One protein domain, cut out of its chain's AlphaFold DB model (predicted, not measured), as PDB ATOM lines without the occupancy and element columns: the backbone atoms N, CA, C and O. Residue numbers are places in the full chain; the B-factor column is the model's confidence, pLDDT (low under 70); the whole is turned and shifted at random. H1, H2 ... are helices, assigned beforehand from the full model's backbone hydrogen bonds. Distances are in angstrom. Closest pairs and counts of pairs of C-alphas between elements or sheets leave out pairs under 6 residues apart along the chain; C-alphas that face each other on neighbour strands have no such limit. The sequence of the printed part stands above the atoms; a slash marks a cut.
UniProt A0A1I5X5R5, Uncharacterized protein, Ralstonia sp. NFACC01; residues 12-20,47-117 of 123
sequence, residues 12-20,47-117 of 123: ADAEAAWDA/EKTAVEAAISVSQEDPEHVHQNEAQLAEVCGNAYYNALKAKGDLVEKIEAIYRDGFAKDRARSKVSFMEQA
ATOM      1  N   ALA A  12      29.586  13.251 -28.952       88.69
ATOM      2  CA  ALA A  12      30.936  12.688 -28.902       88.69
ATOM      3  C   ALA A  12      31.137  11.542 -29.914       88.69
ATOM      4  O   ALA A  12      32.178  11.471 -30.564       88.69
ATOM      5  N   ASP A  13      30.127  10.688 -30.095       87.81
ATOM      6  CA  ASP A  13      30.187   9.575 -31.048       87.81
ATOM      7  C   ASP A  13      30.148  10.083 -32.496       87.81
ATOM      8  O   ASP A  13      30.861   9.571 -33.359       87.81
ATOM      9  N   ALA A  14      29.366  11.133 -32.766       85.81
ATOM     10  CA  ALA A  14      29.353  11.794 -34.066       85.81
ATOM     11  C   ALA A  14      30.689  12.503 -34.367       85.81
ATOM     12  O   ALA A  14      31.187  12.419 -35.489       85.81
ATOM     13  N   GLU A  15      31.323  13.144 -33.380       91.00
ATOM     14  CA  GLU A  15      32.654  13.745 -33.552       91.00
ATOM     15  C   GLU A  15      33.721  12.684 -33.862       91.00
ATOM     16  O   GLU A  15      34.494  12.857 -34.806       91.00
ATOM     17  N   ALA A  16      33.715  11.559 -33.141       88.06
ATOM     18  CA  ALA A  16      34.624  10.445 -33.402       88.06
ATOM     19  C   ALA A  16      34.398   9.820 -34.792       88.06
ATOM     20  O   ALA A  16      35.358   9.524 -35.507       88.06
ATOM     21  N   ALA A  17      33.136   9.657 -35.204       84.31
ATOM     22  CA  ALA A  17      32.790   9.165 -36.535       84.31
ATOM     23  C   ALA A  17      33.261  10.123 -37.640       84.31
ATOM     24  O   ALA A  17      33.817   9.679 -38.646       84.31
ATOM     25  N   TRP A  18      33.095  11.435 -37.446       90.88
ATOM     26  CA  TRP A  18      33.603  12.439 -38.377       90.88
ATOM     27  C   TRP A  18      35.124  12.362 -38.523       90.88
ATOM     28  O   TRP A  18      35.629  12.355 -39.644       90.88
ATOM     29  N   ASP A  19      35.860  12.280 -37.415       88.69
ATOM     30  CA  ASP A  19      37.323  12.227 -37.451       88.69
ATOM     31  C   ASP A  19      37.827  10.968 -38.186       88.69
ATOM     32  O   ASP A  19      38.818  11.030 -38.920       88.69
ATOM     33  N   ALA A  20      37.114   9.840 -38.064       83.81
ATOM     34  CA  ALA A  20      37.401   8.624 -38.823       83.81
ATOM     35  C   ALA A  20      37.152   8.799 -40.334       83.81
ATOM     36  O   ALA A  20      38.006   8.421 -41.141       83.81
ATOM     37  N   GLU A  47      51.107  -3.439 -52.805       61.22
ATOM     38  CA  GLU A  47      50.009  -4.418 -52.950       61.22
ATOM     39  C   GLU A  47      50.421  -5.745 -52.406       61.22
ATOM     40  O   GLU A  47      49.758  -6.313 -51.546       61.22
ATOM     41  N   LYS A  48      51.578  -6.193 -52.871       62.78
ATOM     42  CA  LYS A  48      52.152  -7.447 -52.457       62.78
ATOM     43  C   LYS A  48      52.326  -7.500 -50.941       62.78
ATOM     44  O   LYS A  48      51.919  -8.484 -50.340       62.78
ATOM     45  N   THR A  49      52.835  -6.442 -50.307       63.06
ATOM     46  CA  THR A  49      52.975  -6.392 -48.840       63.06
ATOM     47  C   THR A  49      51.626  -6.405 -48.114       63.06
ATOM     48  O   THR A  49      51.480  -7.096 -47.107       63.06
ATOM     49  N   ALA A  50      50.627  -5.670 -48.610       61.94
ATOM     50  CA  ALA A  50      49.286  -5.667 -48.026       61.94
ATOM     51  C   ALA A  50      48.598  -7.036 -48.160       61.94
ATOM     52  O   ALA A  50      48.006  -7.527 -47.201       61.94
ATOM     53  N   VAL A  51      48.736  -7.679 -49.320       60.56
ATOM     54  CA  VAL A  51      48.230  -9.028 -49.598       60.56
ATOM     55  C   VAL A  51      48.953 -10.070 -48.745       60.56
ATOM     56  O   VAL A  51      48.298 -10.933 -48.175       60.56
ATOM     57  N   GLU A  52      50.275  -9.986 -48.586       64.25
ATOM     58  CA  GLU A  52      51.040 -10.882 -47.706       64.25
ATOM     59  C   GLU A  52      50.598 -10.754 -46.237       64.25
ATOM     60  O   GLU A  52      50.418 -11.767 -45.557       64.25
ATOM     61  N   ALA A  53      50.334  -9.532 -45.760       62.75
ATOM     62  CA  ALA A  53      49.782  -9.301 -44.425       62.75
ATOM     63  C   ALA A  53      48.358  -9.868 -44.281       62.75
ATOM     64  O   ALA A  53      48.048 -10.510 -43.279       62.75
ATOM     65  N   ALA A  54      47.507  -9.695 -45.297       59.88
ATOM     66  CA  ALA A  54      46.158 -10.255 -45.320       59.88
ATOM     67  C   ALA A  54      46.160 -11.787 -45.336       59.88
ATOM     68  O   ALA A  54      45.390 -12.411 -44.610       59.88
ATOM     69  N   ILE A  55      47.059 -12.395 -46.116       64.38
ATOM     70  CA  ILE A  55      47.262 -13.845 -46.142       64.38
ATOM     71  C   ILE A  55      47.664 -14.330 -44.749       64.38
ATOM     72  O   ILE A  55      47.054 -15.274 -44.253       64.38
ATOM     73  N   SER A  56      48.615 -13.657 -44.090       65.31
ATOM     74  CA  SER A  56      49.043 -14.006 -42.730       65.31
ATOM     75  C   SER A  56      47.889 -13.969 -41.726       65.31
ATOM     76  O   SER A  56      47.786 -14.869 -40.902       65.31
ATOM     77  N   VAL A  57      47.004 -12.971 -41.811       61.16
ATOM     78  CA  VAL A  57      45.808 -12.870 -40.954       61.16
ATOM     79  C   VAL A  57      44.784 -13.959 -41.296       61.16
ATOM     80  O   VAL A  57      44.180 -14.551 -40.408       61.16
ATOM     81  N   SER A  58      44.601 -14.268 -42.583       57.75
ATOM     82  CA  SER A  58      43.609 -15.254 -43.033       57.75
ATOM     83  C   SER A  58      43.960 -16.706 -42.702       57.75
ATOM     84  O   SER A  58      43.079 -17.563 -42.674       57.75
ATOM     85  N   GLN A  59      45.239 -16.985 -42.446       64.31
ATOM     86  CA  GLN A  59      45.722 -18.312 -42.073       64.31
ATOM     87  C   GLN A  59      45.425 -18.679 -40.612       64.31
ATOM     88  O   GLN A  59      45.602 -19.843 -40.257       64.31
ATOM     89  N   GLU A  60      44.969 -17.735 -39.778       58.03
ATOM     90  CA  GLU A  60      44.747 -17.995 -38.352       58.03
ATOM     91  C   GLU A  60      43.372 -18.617 -38.028       58.03
ATOM     92  O   GLU A  60      43.321 -19.392 -37.078       58.03
ATOM     93  N   ASP A  61      42.298 -18.389 -38.811       53.50
ATOM     94  CA  ASP A  61      40.990 -19.080 -38.678       53.50
ATOM     95  C   ASP A  61      39.971 -18.654 -39.781       53.50
ATOM     96  O   ASP A  61      39.632 -17.469 -39.866       53.50
ATOM     97  N   PRO A  62      39.412 -19.568 -40.605       52.41
ATOM     98  CA  PRO A  62      38.419 -19.248 -41.643       52.41
ATOM     99  C   PRO A  62      37.112 -18.601 -41.146       52.41
ATOM    100  O   PRO A  62      36.517 -17.814 -41.886       52.41
ATOM    101  N   GLU A  63      36.649 -18.895 -39.922       54.41
ATOM    102  CA  GLU A  63      35.435 -18.269 -39.355       54.41
ATOM    103  C   GLU A  63      35.675 -16.802 -38.960       54.41
ATOM    104  O   GLU A  63      34.772 -15.966 -39.072       54.41
ATOM    105  N   HIS A  64      36.912 -16.458 -38.595       54.22
ATOM    106  CA  HIS A  64      37.310 -15.086 -38.290       54.22
ATOM    107  C   HIS A  64      37.471 -14.229 -39.553       54.22
ATOM    108  O   HIS A  64      37.205 -13.031 -39.506       54.22
ATOM    109  N   VAL A  65      37.841 -14.808 -40.702       50.25
ATOM    110  CA  VAL A  65      38.049 -14.061 -41.959       50.25
ATOM    111  C   VAL A  65      36.760 -13.426 -42.486       50.25
ATOM    112  O   VAL A  65      36.787 -12.267 -42.893       50.25
ATOM    113  N   HIS A  66      35.624 -14.131 -42.428       49.62
ATOM    114  CA  HIS A  66      34.334 -13.591 -42.884       49.62
ATOM    115  C   HIS A  66      33.760 -12.526 -41.938       49.62
ATOM    116  O   HIS A  66      33.136 -11.571 -42.394       49.62
ATOM    117  N   GLN A  67      33.986 -12.651 -40.626       51.19
ATOM    118  CA  GLN A  67      33.602 -11.607 -39.666       51.19
ATOM    119  C   GLN A  67      34.515 -10.375 -39.756       51.19
ATOM    120  O   GLN A  67      34.095  -9.269 -39.417       51.19
ATOM    121  N   ASN A  68      35.728 -10.552 -40.284       52.47
ATOM    122  CA  ASN A  68      36.758  -9.528 -40.356       52.47
ATOM    123  C   ASN A  68      37.040  -9.036 -41.779       52.47
ATOM    124  O   ASN A  68      38.079  -8.431 -41.985       52.47
ATOM    125  N   GLU A  69      36.152  -9.206 -42.764       50.94
ATOM    126  CA  GLU A  69      36.370  -8.662 -44.122       50.94
ATOM    127  C   GLU A  69      36.627  -7.144 -44.107       50.94
ATOM    128  O   GLU A  69      37.518  -6.647 -44.799       50.94
ATOM    129  N   ALA A  70      35.908  -6.408 -43.252       51.88
ATOM    130  CA  ALA A  70      36.155  -4.987 -43.013       51.88
ATOM    131  C   ALA A  70      37.530  -4.739 -42.367       51.88
ATOM    132  O   ALA A  70      38.232  -3.807 -42.752       51.88
ATOM    133  N   GLN A  71      37.940  -5.605 -41.437       51.06
ATOM    134  CA  GLN A  71      39.247  -5.558 -40.783       51.06
ATOM    135  C   GLN A  71      40.380  -5.918 -41.752       51.06
ATOM    136  O   GLN A  71      41.443  -5.320 -41.698       51.06
ATOM    137  N   LEU A  72      40.153  -6.848 -42.679       55.12
ATOM    138  CA  LEU A  72      41.099  -7.259 -43.707       55.12
ATOM    139  C   LEU A  72      41.285  -6.132 -44.726       55.12
ATOM    140  O   LEU A  72      42.417  -5.802 -45.069       55.12
ATOM    141  N   ALA A  73      40.195  -5.483 -45.149       55.00
ATOM    142  CA  ALA A  73      40.240  -4.293 -45.997       55.00
ATOM    143  C   ALA A  73      40.942  -3.113 -45.299       55.00
ATOM    144  O   ALA A  73      41.747  -2.416 -45.919       55.00
ATOM    145  N   GLU A  74      40.691  -2.915 -44.003       55.53
ATOM    146  CA  GLU A  74      41.352  -1.895 -43.188       55.53
ATOM    147  C   GLU A  74      42.845  -2.198 -42.977       55.53
ATOM    148  O   GLU A  74      43.676  -1.303 -43.133       55.53
ATOM    149  N   VAL A  75      43.218  -3.449 -42.691       55.34
ATOM    150  CA  VAL A  75      44.612  -3.901 -42.555       55.34
ATOM    151  C   VAL A  75      45.353  -3.752 -43.881       55.34
ATOM    152  O   VAL A  75      46.447  -3.189 -43.889       55.34
ATOM    153  N   CYS A  76      44.750  -4.158 -45.003       59.03
ATOM    154  CA  CYS A  76      45.333  -3.976 -46.334       59.03
ATOM    155  C   CYS A  76      45.546  -2.492 -46.650       59.03
ATOM    156  O   CYS A  76      46.643  -2.099 -47.042       59.03
ATOM    157  N   GLY A  77      44.519  -1.661 -46.441       58.62
ATOM    158  CA  GLY A  77      44.578  -0.224 -46.708       58.62
ATOM    159  C   GLY A  77      45.591   0.508 -45.824       58.62
ATOM    160  O   GLY A  77      46.368   1.329 -46.315       58.62
ATOM    161  N   ASN A  78      45.643   0.175 -44.532       63.12
ATOM    162  CA  ASN A  78      46.587   0.766 -43.584       63.12
ATOM    163  C   ASN A  78      48.027   0.297 -43.832       63.12
ATOM    164  O   ASN A  78      48.940   1.119 -43.765       63.12
ATOM    165  N   ALA A  79      48.254  -0.983 -44.145       60.97
ATOM    166  CA  ALA A  79      49.583  -1.504 -44.471       60.97
ATOM    167  C   ALA A  79      50.158  -0.814 -45.716       60.97
ATOM    168  O   ALA A  79      51.297  -0.344 -45.695       60.97
ATOM    169  N   TYR A  80      49.333  -0.654 -46.752       59.97
ATOM    170  CA  TYR A  80      49.672   0.105 -47.953       59.97
ATOM    171  C   TYR A  80      50.059   1.549 -47.651       59.97
ATOM    172  O   TYR A  80      51.094   2.045 -48.099       59.97
ATOM    173  N   TYR A  81      49.215   2.237 -46.882       63.50
ATOM    174  CA  TYR A  81      49.415   3.638 -46.551       63.50
ATOM    175  C   TYR A  81      50.669   3.846 -45.694       63.50
ATOM    176  O   TYR A  81      51.446   4.766 -45.940       63.50
ATOM    177  N   ASN A  82      50.918   2.955 -44.735       64.62
ATOM    178  CA  ASN A  82      52.109   2.991 -43.891       64.62
ATOM    179  C   ASN A  82      53.392   2.697 -44.687       64.62
ATOM    180  O   ASN A  82      54.398   3.378 -44.483       64.62
ATOM    181  N   ALA A  83      53.356   1.753 -45.635       62.22
ATOM    182  CA  ALA A  83      54.476   1.483 -46.541       62.22
ATOM    183  C   ALA A  83      54.798   2.694 -47.437       62.22
ATOM    184  O   ALA A  83      55.964   2.996 -47.693       62.22
ATOM    185  N   LEU A  84      53.774   3.438 -47.865       63.12
ATOM    186  CA  LEU A  84      53.945   4.690 -48.602       63.12
ATOM    187  C   LEU A  84      54.456   5.831 -47.709       63.12
ATOM    188  O   LEU A  84      55.316   6.599 -48.139       63.12
ATOM    189  N   LYS A  85      53.997   5.919 -46.455       63.31
ATOM    190  CA  LYS A  85      54.478   6.893 -45.459       63.31
ATOM    191  C   LYS A  85      55.957   6.698 -45.117       63.31
ATOM    192  O   LYS A  85      56.669   7.675 -44.901       63.31
ATOM    193  N   ALA A  86      56.454   5.464 -45.178       63.66
ATOM    194  CA  ALA A  86      57.878   5.161 -45.038       63.66
ATOM    195  C   ALA A  86      58.758   5.745 -46.169       63.66
ATOM    196  O   ALA A  86      59.979   5.781 -46.024       63.66
ATOM    197  N   LYS A  87      58.171   6.250 -47.271       60.69
ATOM    198  CA  LYS A  87      58.902   6.955 -48.343       60.69
ATOM    199  C   LYS A  87      59.210   8.437 -48.035       60.69
ATOM    200  O   LYS A  87      59.740   9.126 -48.905       60.69
ATOM    201  N   GLY A  88      58.944   8.919 -46.813       62.00
ATOM    202  CA  GLY A  88      59.421  10.210 -46.287       62.00
ATOM    203  C   GLY A  88      58.416  11.370 -46.364       62.00
ATOM    204  O   GLY A  88      57.222  11.158 -46.576       62.00
ATOM    205  N   ASP A  89      58.910  12.610 -46.225       71.38
ATOM    206  CA  ASP A  89      58.162  13.881 -46.068       71.38
ATOM    207  C   ASP A  89      57.070  14.170 -47.116       71.38
ATOM    208  O   ASP A  89      56.293  15.117 -46.979       71.38
ATOM    209  N   LEU A  90      57.032  13.424 -48.219       72.69
ATOM    210  CA  LEU A  90      56.084  13.654 -49.304       72.69
ATOM    211  C   LEU A  90      54.640  13.344 -48.885       72.69
ATOM    212  O   LEU A  90      53.731  14.071 -49.278       72.69
ATOM    213  N   VAL A  91      54.429  12.306 -48.070       76.00
ATOM    214  CA  VAL A  91      53.095  11.953 -47.560       76.00
ATOM    215  C   VAL A  91      52.544  13.075 -46.687       76.00
ATOM    216  O   VAL A  91      51.444  13.558 -46.938       76.00
ATOM    217  N   GLU A  92      53.351  13.570 -45.751       80.62
ATOM    218  CA  GLU A  92      52.973  14.669 -44.857       80.62
ATOM    219  C   GLU A  92      52.700  15.967 -45.628       80.62
ATOM    220  O   GLU A  92      51.736  16.675 -45.340       80.62
ATOM    221  N   LYS A  93      53.489  16.257 -46.671       81.25
ATOM    222  CA  LYS A  93      53.249  17.410 -47.552       81.25
ATOM    223  C   LYS A  93      51.928  17.298 -48.307       81.25
ATOM    224  O   LYS A  93      51.205  18.286 -48.405       81.25
ATOM    225  N   ILE A  94      51.593  16.124 -48.840       81.44
ATOM    226  CA  ILE A  94      50.333  15.919 -49.569       81.44
ATOM    227  C   ILE A  94      49.136  15.956 -48.607       81.44
ATOM    228  O   ILE A  94      48.111  16.548 -48.944       81.44
ATOM    229  N   GLU A  95      49.271  15.385 -47.405       85.56
ATOM    230  CA  GLU A  95      48.269  15.506 -46.340       85.56
ATOM    231  C   GLU A  95      48.010  16.976 -45.987       85.56
ATOM    232  O   GLU A  95      46.855  17.397 -45.934       85.56
ATOM    233  N   ALA A  96      49.069  17.767 -45.792       86.94
ATOM    234  CA  ALA A  96      48.955  19.192 -45.496       86.94
ATOM    235  C   ALA A  96      48.264  19.952 -46.639       86.94
ATOM    236  O   ALA A  96      47.305  20.679 -46.395       86.94
ATOM    237  N   ILE A  97      48.660  19.705 -47.896       82.25
ATOM    238  CA  ILE A  97      48.021  20.306 -49.079       82.25
ATOM    239  C   ILE A  97      46.520  19.992 -49.122       82.25
ATOM    240  O   ILE A  97      45.719  20.884 -49.400       82.25
ATOM    241  N   TYR A  98      46.121  18.749 -48.836       85.44
ATOM    242  CA  TYR A  98      44.708  18.379 -48.766       85.44
ATOM    243  C   TYR A  98      43.989  19.113 -47.632       85.44
ATOM    244  O   TYR A  98      42.951  19.740 -47.846       85.44
ATOM    245  N   ARG A  99      44.543  19.057 -46.415       86.94
ATOM    246  CA  ARG A  99      43.902  19.632 -45.230       86.94
ATOM    247  C   ARG A  99      43.743  21.143 -45.343       86.94
ATOM    248  O   ARG A  99      42.672  21.633 -44.981       86.94
ATOM    249  N   ASP A 100      44.746  21.834 -45.877       89.06
ATOM    250  CA  ASP A 100      44.746  23.282 -46.073       89.06
ATOM    251  C   ASP A 100      43.867  23.684 -47.261       89.06
ATOM    252  O   ASP A 100      43.016  24.569 -47.139       89.06
ATOM    253  N   GLY A 101      44.013  22.996 -48.398       82.19
ATOM    254  CA  GLY A 101      43.267  23.287 -49.624       82.19
ATOM    255  C   GLY A 101      41.757  23.107 -49.467       82.19
ATOM    256  O   GLY A 101      40.986  23.890 -50.020       82.19
ATOM    257  N   PHE A 102      41.334  22.134 -48.657       85.38
ATOM    258  CA  PHE A 102      39.924  21.831 -48.403       85.38
ATOM    259  C   PHE A 102      39.438  22.279 -47.020       85.38
ATOM    260  O   PHE A 102      38.346  21.894 -46.609       85.38
ATOM    261  N   ALA A 103      40.196  23.097 -46.280       87.06
ATOM    262  CA  ALA A 103      39.877  23.445 -44.889       87.06
ATOM    263  C   ALA A 103      38.444  23.986 -44.709       87.06
ATOM    264  O   ALA A 103      37.722  23.569 -43.801       87.06
ATOM    265  N   LYS A 104      38.010  24.886 -45.602       86.75
ATOM    266  CA  LYS A 104      36.665  25.489 -45.555       86.75
ATOM    267  C   LYS A 104      35.557  24.483 -45.859       86.75
ATOM    268  O   LYS A 104      34.520  24.507 -45.198       86.75
ATOM    269  N   ASP A 105      35.778  23.607 -46.833       85.50
ATOM    270  CA  ASP A 105      34.790  22.605 -47.234       85.50
ATOM    271  C   ASP A 105      34.687  21.496 -46.189       85.50
ATOM    272  O   ASP A 105      33.584  21.137 -45.792       85.50
ATOM    273  N   ARG A 106      35.817  21.044 -45.634       91.06
ATOM    274  CA  ARG A 106      35.864  20.092 -44.514       91.06
ATOM    275  C   ARG A 106      35.138  20.626 -43.284       91.06
ATOM    276  O   ARG A 106      34.348  19.902 -42.689       91.06
ATOM    277  N   ALA A 107      35.343  21.896 -42.925       91.56
ATOM    278  CA  ALA A 107      34.626  22.514 -41.811       91.56
ATOM    279  C   ALA A 107      33.108  22.550 -42.054       91.56
ATOM    280  O   ALA A 107      32.332  22.216 -41.160       91.56
ATOM    281  N   ARG A 108      32.677  22.899 -43.274       90.94
ATOM    282  CA  ARG A 108      31.255  22.899 -43.647       90.94
ATOM    283  C   ARG A 108      30.654  21.494 -43.608       90.94
ATOM    284  O   ARG A 108      29.570  21.316 -43.061       90.94
ATOM    285  N   SER A 109      31.360  20.513 -44.159       89.69
ATOM    286  CA  SER A 109      30.945  19.111 -44.145       89.69
ATOM    287  C   SER A 109      30.872  18.557 -42.725       89.69
ATOM    288  O   SER A 109      29.906  17.866 -42.423       89.69
ATOM    289  N   LYS A 110      31.801  18.935 -41.828       93.00
ATOM    290  CA  LYS A 110      31.723  18.581 -40.403       93.00
ATOM    291  C   LYS A 110      30.433  19.107 -39.789       93.00
ATOM    292  O   LYS A 110      29.691  18.332 -39.203       93.00
ATOM    293  N   VAL A 111      30.138  20.398 -39.953       92.94
ATOM    294  CA  VAL A 111      28.910  21.005 -39.409       92.94
ATOM    295  C   VAL A 111      27.666  20.284 -39.934       92.94
ATOM    296  O   VAL A 111      26.844  19.843 -39.138       92.94
ATOM    297  N   SER A 112      27.570  20.078 -41.251       91.12
ATOM    298  CA  SER A 112      26.429  19.381 -41.857       91.12
ATOM    299  C   SER A 112      26.303  17.927 -41.394       91.12
ATOM    300  O   SER A 112      25.188  17.445 -41.215       91.12
ATOM    301  N   PHE A 113      27.420  17.213 -41.238       90.00
ATOM    302  CA  PHE A 113      27.422  15.842 -40.736       90.00
ATOM    303  C   PHE A 113      26.927  15.804 -39.293       90.00
ATOM    304  O   PHE A 113      26.024  15.032 -38.989       90.00
ATOM    305  N   MET A 114      27.464  16.671 -38.430       92.25
ATOM    306  CA  MET A 114      27.066  16.755 -37.026       92.25
ATOM    307  C   MET A 114      25.569  17.041 -36.893       92.25
ATOM    308  O   MET A 114      24.879  16.313 -36.190       92.25
ATOM    309  N   GLU A 115      25.049  18.029 -37.630       89.06
ATOM    310  CA  GLU A 115      23.620  18.370 -37.632       89.06
ATOM    311  C   GLU A 115      22.722  17.190 -38.013       89.06
ATOM    312  O   GLU A 115      21.636  17.042 -37.457       89.06
ATOM    313  N   GLN A 116      23.148  16.351 -38.960       86.88
ATOM    314  CA  GLN A 116      22.372  15.190 -39.398       86.88
ATOM    315  C   GLN A 116      22.529  14.002 -38.448       86.88
ATOM    316  O   GLN A 116      21.539  13.362 -38.104       86.88
ATOM    317  N   ALA A 117      23.755  13.719 -38.010       85.12
ATOM    318  CA  ALA A 117      24.092  12.553 -37.205       85.12
ATOM    319  C   ALA A 117      23.512  12.626 -35.788       85.12
ATOM    320  O   ALA A 117      23.132  11.598 -35.231       85.12
TER     321      ALA A 117
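This is residues 12 to 20 and 47 to 117 of the 123 residues of an uncharacterized protein of Ralstonia sp. NFACC01 (UniProt A0A1I5X5R5). An open, flat arch of helices has H4 and H6 as its two legs and H5, with residues 86 to 89, bridging their tops. H2 packs on H4, the short H3 turns the chain between them at the foot, and H1 packs on H6 on the side toward H4, with an open gap left between H1 and H4. The printed part has 80 residues with six named helices, H1 to H6 in chain order, and no named strand: the class is all helix. It is only just loose, close to extended, with a radius of gyration of the C-alphas of 17.0 A and spans of 44 by 34 by 16 A.

Start at H1, residues 12 to 20; it touches H6, residues 103 to 117, closest at the C-alphas of Ala 14 and Ala 117, 6.2 A, opposite ways at a steep tilt of 42 degrees. Beyond the cut, H2, residues 47 to 58, touches H4, residues 69 to 85, closest at the C-alphas of Ala 50 and Cys 76, 4.6 A, opposite ways. H3, residues 62 to 67, and H2 only just touch, with 3 pairs of C-alphas within 8 A, only at the corner, through residues 57 to 58 of H2 alone; the closest are those of Ser 58 and Val 65, 5.8 A. H4 and H5, residues 90 to 101, only just touch, with 3 pairs, only at the corner, closest at the C-alphas of Lys 85 and Val 91, 5.7 A, about perpendicular at 74 degrees. H5 and H6 meet only through their link; H4 and H6 are apart. In H1, H2, H4, H5 and H6 every O i to N i+4 pair is within hydrogen-bond range; H3 has 0 of 2, but 2 of 3 O i to N i+3 pairs.

Find C-alpha 12 at (30.936, 12.688, -28.902), where H1 begins. H4 runs 23.9 A from C-alpha 69 at (36.370, -8.662, -44.122); H6 runs 20.7 A to C-alpha 117 at (24.092, 12.553, -37.205).

The C-alphas farthest apart are those of Asp 61 and Lys 104, 45.3 A. Residues 21 to 46 are not printed; C-alphas 20 and 47 stand 23.0 A apart across the cut. The links printed whole are tight. Look for pLDDT under 70 at residues 47 to 88.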